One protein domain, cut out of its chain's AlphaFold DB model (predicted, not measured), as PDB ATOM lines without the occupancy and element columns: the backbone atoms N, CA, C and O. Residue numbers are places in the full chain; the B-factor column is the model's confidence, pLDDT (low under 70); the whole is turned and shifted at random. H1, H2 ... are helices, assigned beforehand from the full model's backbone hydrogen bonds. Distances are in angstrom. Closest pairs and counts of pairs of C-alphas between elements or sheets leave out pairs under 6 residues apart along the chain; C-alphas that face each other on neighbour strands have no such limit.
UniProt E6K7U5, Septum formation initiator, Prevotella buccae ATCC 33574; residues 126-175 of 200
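AT A GLANCE: This is residues 126 to 175 of the 200 residues of the protein "Septum formation initiator" of Prevotella buccae ATCC 33574 (UniProt E6K7U5). One very long helix, H1, runs nearly the whole length of the model, and a short second helix, H2, turns off at its far end, so that the two meet at a corner and make an L with a long and a short arm. Residues 126 to 155 of H1 stand free as the long arm. The printed part has 50 residues with two named helices, H1 then H2, and no named strand; its class is all helix. It is extended, with a radius of gyration of the C-alphas of 19.3 A, and its C-alphas span 58 by 21 by 7 A.

IN THESE COORDINATES: Find C-alpha 126 at (34.971, 4.271, 84.039); from there H1, residues 126 to 161, runs 52.9 A to C-alpha 161 at (57.850, 50.839, 73.802). Look next at C-alpha 163, where H2, residues 163 to 173, begins; it runs 15.8 A to C-alpha 173 at (58.248, 42.552, 55.914).

HOW THE PARTS SIT: Start from H1 and look toward residue 159. H1 and H2 are close but not clearly touching, with 2 pairs of C-alphas within 8 A. Their closest C-alphas are those of Leu 159 and Ile 166, 6.2 A apart. Their lines are about perpendicular, at 75 degrees, and their centres are 29.9 A apart. Along the backbone of H1, every O i to N i+4 pair is within hydrogen-bond range; in H2, 6 of 7 are.

THE WHOLE: The two C-alphas farthest apart are those of Leu 126 and Lys 164, 58.1 A. The printed part has no cut, and the link from H1 to H2, the one residue Asp 162, is tight. In the B-factor column the mean pLDDT of the printed part is 70.7; look for values under 70 at residues 126 to 138, 159 to 160, 162 to 163 and 165 to 166.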
ATOM      1  N   LEU A 126      34.344   3.771  85.262       46.59
ATOM      2  CA  LEU A 126      34.971   4.271  84.039       46.59
ATOM      3  C   LEU A 126      34.577   5.717  83.680       46.59
ATOM      4  O   LEU A 126      35.448   6.488  83.282       46.59
ATOM      5  N   ARG A 127      33.315   6.131  83.854       51.06
ATOM      6  CA  ARG A 127      32.877   7.515  83.591       51.06
ATOM      7  C   ARG A 127      33.492   8.506  84.570       51.06
ATOM      8  O   ARG A 127      33.915   9.580  84.148       51.06
ATOM      9  N   HIS A 128      33.613   8.138  85.846       57.97
ATOM     10  CA  HIS A 128      34.283   8.978  86.842       57.97
ATOM     11  C   HIS A 128      35.768   9.188  86.490       57.97
ATOM     12  O   HIS A 128      36.263  10.313  86.538       57.97
ATOM     13  N   LYS A 129      36.450   8.140  86.001       53.03
ATOM     14  CA  LYS A 129      37.832   8.231  85.494       53.03
ATOM     15  C   LYS A 129      37.968   9.086  84.231       53.03
ATOM     16  O   LYS A 129      38.938   9.826  84.090       53.03
ATOM     17  N   GLN A 130      36.994   9.033  83.328       52.50
ATOM     18  CA  GLN A 130      36.990   9.872  82.126       52.50
ATOM     19  C   GLN A 130      36.826  11.364  82.436       52.50
ATOM     20  O   GLN A 130      37.326  12.193  81.677       52.50
ATOM     21  N   TYR A 131      36.147  11.730  83.527       53.06
ATOM     22  CA  TYR A 131      36.045  13.130  83.940       53.06
ATOM     23  C   TYR A 131      37.378  13.675  84.462       53.06
ATOM     24  O   TYR A 131      37.747  14.789  84.101       53.06
ATOM     25  N   GLU A 132      38.147  12.887  85.221       57.00
ATOM     26  CA  GLU A 132      39.484  13.299  85.686       57.00
ATOM     27  C   GLU A 132      40.442  13.570  84.511       57.00
ATOM     28  O   GLU A 132      41.163  14.567  84.517       57.00
ATOM     29  N   ILE A 133      40.389  12.736  83.466       60.53
ATOM     30  CA  ILE A 133      41.223  12.876  82.258       60.53
ATOM     31  C   ILE A 133      40.783  14.070  81.393       60.53
ATOM     32  O   ILE A 133      41.610  14.772  80.815       60.53
ATOM     33  N   GLN A 134      39.480  14.351  81.305       57.69
ATOM     34  CA  GLN A 134      38.999  15.534  80.583       57.69
ATOM     35  C   GLN A 134      39.382  16.830  81.302       57.69
ATOM     36  O   GLN A 134      39.748  17.808  80.653       57.69
ATOM     37  N   ILE A 135      39.366  16.835  82.636       62.41
ATOM     38  CA  ILE A 135      39.775  17.999  83.428       62.41
ATOM     39  C   ILE A 135      41.267  18.302  83.233       62.41
ATOM     40  O   ILE A 135      41.631  19.475  83.138       62.41
ATOM     41  N   SER A 136      42.136  17.287  83.145       64.31
ATOM     42  CA  SER A 136      43.568  17.513  82.903       64.31
ATOM     43  C   SER A 136      43.845  18.025  81.491       64.31
ATOM     44  O   SER A 136      44.625  18.963  81.340       64.31
ATOM     45  N   ASN A 137      43.168  17.485  80.474       66.25
ATOM     46  CA  ASN A 137      43.334  17.932  79.088       66.25
ATOM     47  C   ASN A 137      42.904  19.393  78.899       66.25
ATOM     48  O   ASN A 137      43.647  20.176  78.312       66.25
ATOM     49  N   MET A 138      41.759  19.783  79.468       69.88
ATOM     50  CA  MET A 138      41.275  21.166  79.375       69.88
ATOM     51  C   MET A 138      42.183  22.145  80.137       69.88
ATOM     52  O   MET A 138      42.427  23.257  79.673       69.88
ATOM     53  N   LYS A 139      42.746  21.742  81.286       71.31
ATOM     54  CA  LYS A 139      43.730  22.564  82.015       71.31
ATOM     55  C   LYS A 139      45.055  22.703  81.267       71.31
ATOM     56  O   LYS A 139      45.598  23.804  81.232       71.31
ATOM     57  N   ALA A 140      45.548  21.626  80.658       76.06
ATOM     58  CA  ALA A 140      46.766  21.656  79.854       76.06
ATOM     59  C   ALA A 140      46.612  22.571  78.629       76.06
ATOM     60  O   ALA A 140      47.540  23.284  78.249       76.06
ATOM     61  N   GLU A 141      45.418  22.598  78.034       72.56
ATOM     62  CA  GLU A 141      45.105  23.501  76.934       72.56
ATOM     63  C   GLU A 141      45.103  24.974  77.383       72.56
ATOM     64  O   GLU A 141      45.743  25.810  76.743       72.56
ATOM     65  N   ILE A 142      44.497  25.290  78.533       76.44
ATOM     66  CA  ILE A 142      44.534  26.639  79.128       76.44
ATOM     67  C   ILE A 142      45.972  27.080  79.430       76.44
ATOM     68  O   ILE A 142      46.347  28.217  79.140       76.44
ATOM     69  N   GLU A 143      46.793  26.195  79.991       82.94
ATOM     70  CA  GLU A 143      48.195  26.488  80.304       82.94
ATOM     71  C   GLU A 143      49.004  26.793  79.036       82.94
ATOM     72  O   GLU A 143      49.751  27.772  78.986       82.94
ATOM     73  N   LYS A 144      48.773  26.030  77.963       82.31
ATOM     74  CA  LYS A 144      49.396  26.261  76.657       82.31
ATOM     75  C   LYS A 144      49.004  27.614  76.051       82.31
ATOM     76  O   LYS A 144      49.870  28.293  75.493       82.31
ATOM     77  N   TYR A 145      47.733  28.014  76.138       76.75
ATOM     78  CA  TYR A 145      47.278  29.322  75.645       76.75
ATOM     79  C   TYR A 145      47.802  30.481  76.501       76.75
ATOM     80  O   TYR A 145      48.213  31.499  75.949       76.75
ATOM     81  N   ASN A 146      47.873  30.319  77.826       79.44
ATOM     82  CA  ASN A 146      48.456  31.325  78.718       79.44
ATOM     83  C   ASN A 146      49.947  31.550  78.439       79.44
ATOM     84  O   ASN A 146      50.391  32.696  78.384       79.44
ATOM     85  N   ALA A 147      50.710  30.481  78.194       84.50
ATOM     86  CA  ALA A 147      52.126  30.587  77.845       84.50
ATOM     87  C   ALA A 147      52.346  31.334  76.512       84.50
ATOM     88  O   ALA A 147      53.246  32.169  76.408       84.50
ATOM     89  N   GLN A 148      51.503  31.078  75.502       82.94
ATOM     90  CA  GLN A 148      51.544  31.810  74.229       82.94
ATOM     91  C   GLN A 148      51.157  33.282  74.410       82.94
ATOM     92  O   GLN A 148      51.852  34.167  73.918       82.94
ATOM     93  N   TYR A 149      50.109  33.555  75.190       80.00
ATOM     94  CA  TYR A 149      49.672  34.916  75.490       80.00
ATOM     95  C   TYR A 149      50.750  35.729  76.218       80.00
ATOM     96  O   TYR A 149      50.965  36.906  75.920       80.00
ATOM     97  N   GLU A 150      51.477  35.120  77.155       84.06
ATOM     98  CA  GLU A 150      52.571  35.792  77.852       84.06
ATOM     99  C   GLU A 150      53.738  36.118  76.902       84.06
ATOM    100  O   GLU A 150      54.298  37.215  76.957       84.06
ATOM    101  N   ALA A 151      54.077  35.206  75.989       82.25
ATOM    102  CA  ALA A 151      55.113  35.436  74.984       82.25
ATOM    103  C   ALA A 151      54.725  36.545  73.989       82.25
ATOM    104  O   ALA A 151      55.536  37.429  73.694       82.25
ATOM    105  N   ASP A 152      53.483  36.542  73.508       79.50
ATOM    106  CA  ASP A 152      53.002  37.521  72.532       79.50
ATOM    107  C   ASP A 152      52.760  38.893  73.166       79.50
ATOM    108  O   ASP A 152      53.109  39.918  72.581       79.50
ATOM    109  N   SER A 153      52.262  38.943  74.403       76.12
ATOM    110  CA  SER A 153      52.113  40.203  75.142       76.12
ATOM    111  C   SER A 153      53.459  40.855  75.475       76.12
ATOM    112  O   SER A 153      53.550  42.085  75.464       76.12
ATOM    113  N   LYS A 154      54.521  40.068  75.714       82.38
ATOM    114  CA  LYS A 154      55.894  40.581  75.860       82.38
ATOM    115  C   LYS A 154      56.393  41.209  74.559       82.38
ATOM    116  O   LYS A 154      56.805  42.366  74.588       82.38
ATOM    117  N   LYS A 155      56.238  40.529  73.419       75.38
ATOM    118  CA  LYS A 155      56.590  41.088  72.100       75.38
ATOM    119  C   LYS A 155      55.796  42.355  71.781       75.38
ATOM    120  O   LYS A 155      56.373  43.342  71.341       75.38
ATOM    121  N   LEU A 156      54.489  42.372  72.044       73.44
ATOM    122  CA  LEU A 156      53.661  43.567  71.845       73.44
ATOM    123  C   LEU A 156      54.079  44.721  72.759       73.44
ATOM    124  O   LEU A 156      54.049  45.871  72.334       73.44
ATOM    125  N   ARG A 157      54.487  44.445  74.004       75.44
ATOM    126  CA  ARG A 157      55.016  45.467  74.921       75.44
ATOM    127  C   ARG A 157      56.354  46.028  74.452       75.44
ATOM    128  O   ARG A 157      56.538  47.238  74.529       75.44
ATOM    129  N   GLU A 158      57.247  45.180  73.955       72.25
ATOM    130  CA  GLU A 158      58.519  45.601  73.354       72.25
ATOM    131  C   GLU A 158      58.282  46.468  72.111       72.25
ATOM    132  O   GLU A 158      58.851  47.551  72.008       72.25
ATOM    133  N   LEU A 159      57.352  46.069  71.237       68.12
ATOM    134  CA  LEU A 159      56.942  46.858  70.071       68.12
ATOM    135  C   LEU A 159      56.260  48.180  70.463       68.12
ATOM    136  O   LEU A 159      56.484  49.200  69.822       68.12
ATOM    137  N   ARG A 160      55.448  48.195  71.529       65.00
ATOM    138  CA  ARG A 160      54.768  49.406  72.022       65.00
ATOM    139  C   ARG A 160      55.742  50.426  72.615       65.00
ATOM    140  O   ARG A 160      55.467  51.620  72.563       65.00
ATOM    141  N   ASN A 161      56.844  49.965  73.202       70.19
ATOM    142  CA  ASN A 161      57.850  50.839  73.802       70.19
ATOM    143  C   ASN A 161      58.803  51.448  72.755       70.19
ATOM    144  O   ASN A 161      59.405  52.481  73.038       70.19
ATOM    145  N   ASP A 162      58.907  50.859  71.556       65.44
ATOM    146  CA  ASP A 162      59.746  51.355  70.463       65.44
ATOM    147  C   ASP A 162      58.930  51.540  69.162       65.44
ATOM    148  O   ASP A 162      58.850  50.635  68.321       65.44
ATOM    149  N   PRO A 163      58.320  52.722  68.942       67.44
ATOM    150  CA  PRO A 163      57.559  53.003  67.721       67.44
ATOM    151  C   PRO A 163      58.423  52.945  66.447       67.44
ATOM    152  O   PRO A 163      57.891  52.810  65.346       67.44
ATOM    153  N   LYS A 164      59.758  53.000  66.572       70.31
ATOM    154  CA  LYS A 164      60.705  52.900  65.454       70.31
ATOM    155  C   LYS A 164      60.857  51.454  64.967       70.31
ATOM    156  O   LYS A 164      61.040  51.232  63.769       70.31
ATOM    157  N   ALA A 165      60.729  50.473  65.861       68.62
ATOM    158  CA  ALA A 165      60.781  49.049  65.529       68.62
ATOM    159  C   ALA A 165      59.575  48.588  64.686       68.62
ATOM    160  O   ALA A 165      59.752  47.826  63.734       68.62
ATOM    161  N   ILE A 166      58.368  49.092  64.971       69.31
ATOM    162  CA  ILE A 166      57.146  48.776  64.204       69.31
ATOM    163  C   ILE A 166      57.275  49.260  62.754       69.31
ATOM    164  O   ILE A 166      57.012  48.502  61.821       69.31
ATOM    165  N   VAL A 167      57.747  50.496  62.559       71.38
ATOM    166  CA  VAL A 167      57.962  51.088  61.227       71.38
ATOM    167  C   VAL A 167      59.003  50.295  60.430       71.38
ATOM    168  O   VAL A 167      58.828  50.066  59.234       71.38
ATOM    169  N   LYS A 168      60.064  49.811  61.090       76.88
ATOM    170  CA  LYS A 168      61.089  48.973  60.453       76.88
ATOM    171  C   LYS A 168      60.527  47.626  59.982       76.88
ATOM    172  O   LYS A 168      60.767  47.236  58.843       76.88
ATOM    173  N   ILE A 169      59.728  46.949  60.811       78.56
ATOM    174  CA  ILE A 169      59.072  45.683  60.441       78.56
ATOM    175  C   ILE A 169      58.065  45.900  59.302       78.56
ATOM    176  O   ILE A 169      58.037  45.110  58.360       78.56
ATOM    177  N   ALA A 170      57.272  46.973  59.343       77.38
ATOM    178  CA  ALA A 170      56.314  47.303  58.286       77.38
ATOM    179  C   ALA A 170      56.998  47.579  56.934       77.38
ATOM    180  O   ALA A 170      56.489  47.162  55.895       77.38
ATOM    181  N   ARG A 171      58.179  48.211  56.944       76.88
ATOM    182  CA  ARG A 171      58.965  48.509  55.738       76.88
ATOM    183  C   ARG A 171      59.680  47.279  55.166       76.88
ATOM    184  O   ARG A 171      59.710  47.116  53.953       76.88
ATOM    185  N   GLU A 172      60.225  46.404  56.013       72.25
ATOM    186  CA  GLU A 172      61.011  45.236  55.572       72.25
ATOM    187  C   GLU A 172      60.163  43.988  55.282       72.25
ATOM    188  O   GLU A 172      60.487  43.214  54.386       72.25
ATOM    189  N   ARG A 173      59.093  43.752  56.054       72.56
ATOM    190  CA  ARG A 173      58.248  42.552  55.914       72.56
ATOM    191  C   ARG A 173      56.993  42.792  55.088       72.56
ATOM    192  O   ARG A 173      56.549  41.875  54.407       72.56
ATOM    193  N   TYR A 174      56.421  43.992  55.178       72.88
ATOM    194  CA  TYR A 174      55.122  44.312  54.581       72.88
ATOM    195  C   TYR A 174      55.194  45.411  53.510       72.88
ATOM    196  O   TYR A 174      54.155  45.755  52.956       72.88
ATOM    197  N   PHE A 175      56.391  45.937  53.204       71.31
ATOM    198  CA  PHE A 175      56.639  46.988  52.202       71.31
ATOM    199  C   PHE A 175      55.629  48.152  52.260       71.31
ATOM    200  O   PHE A 175      55.206  48.675  51.227       71.31
TER     201      PHE A 175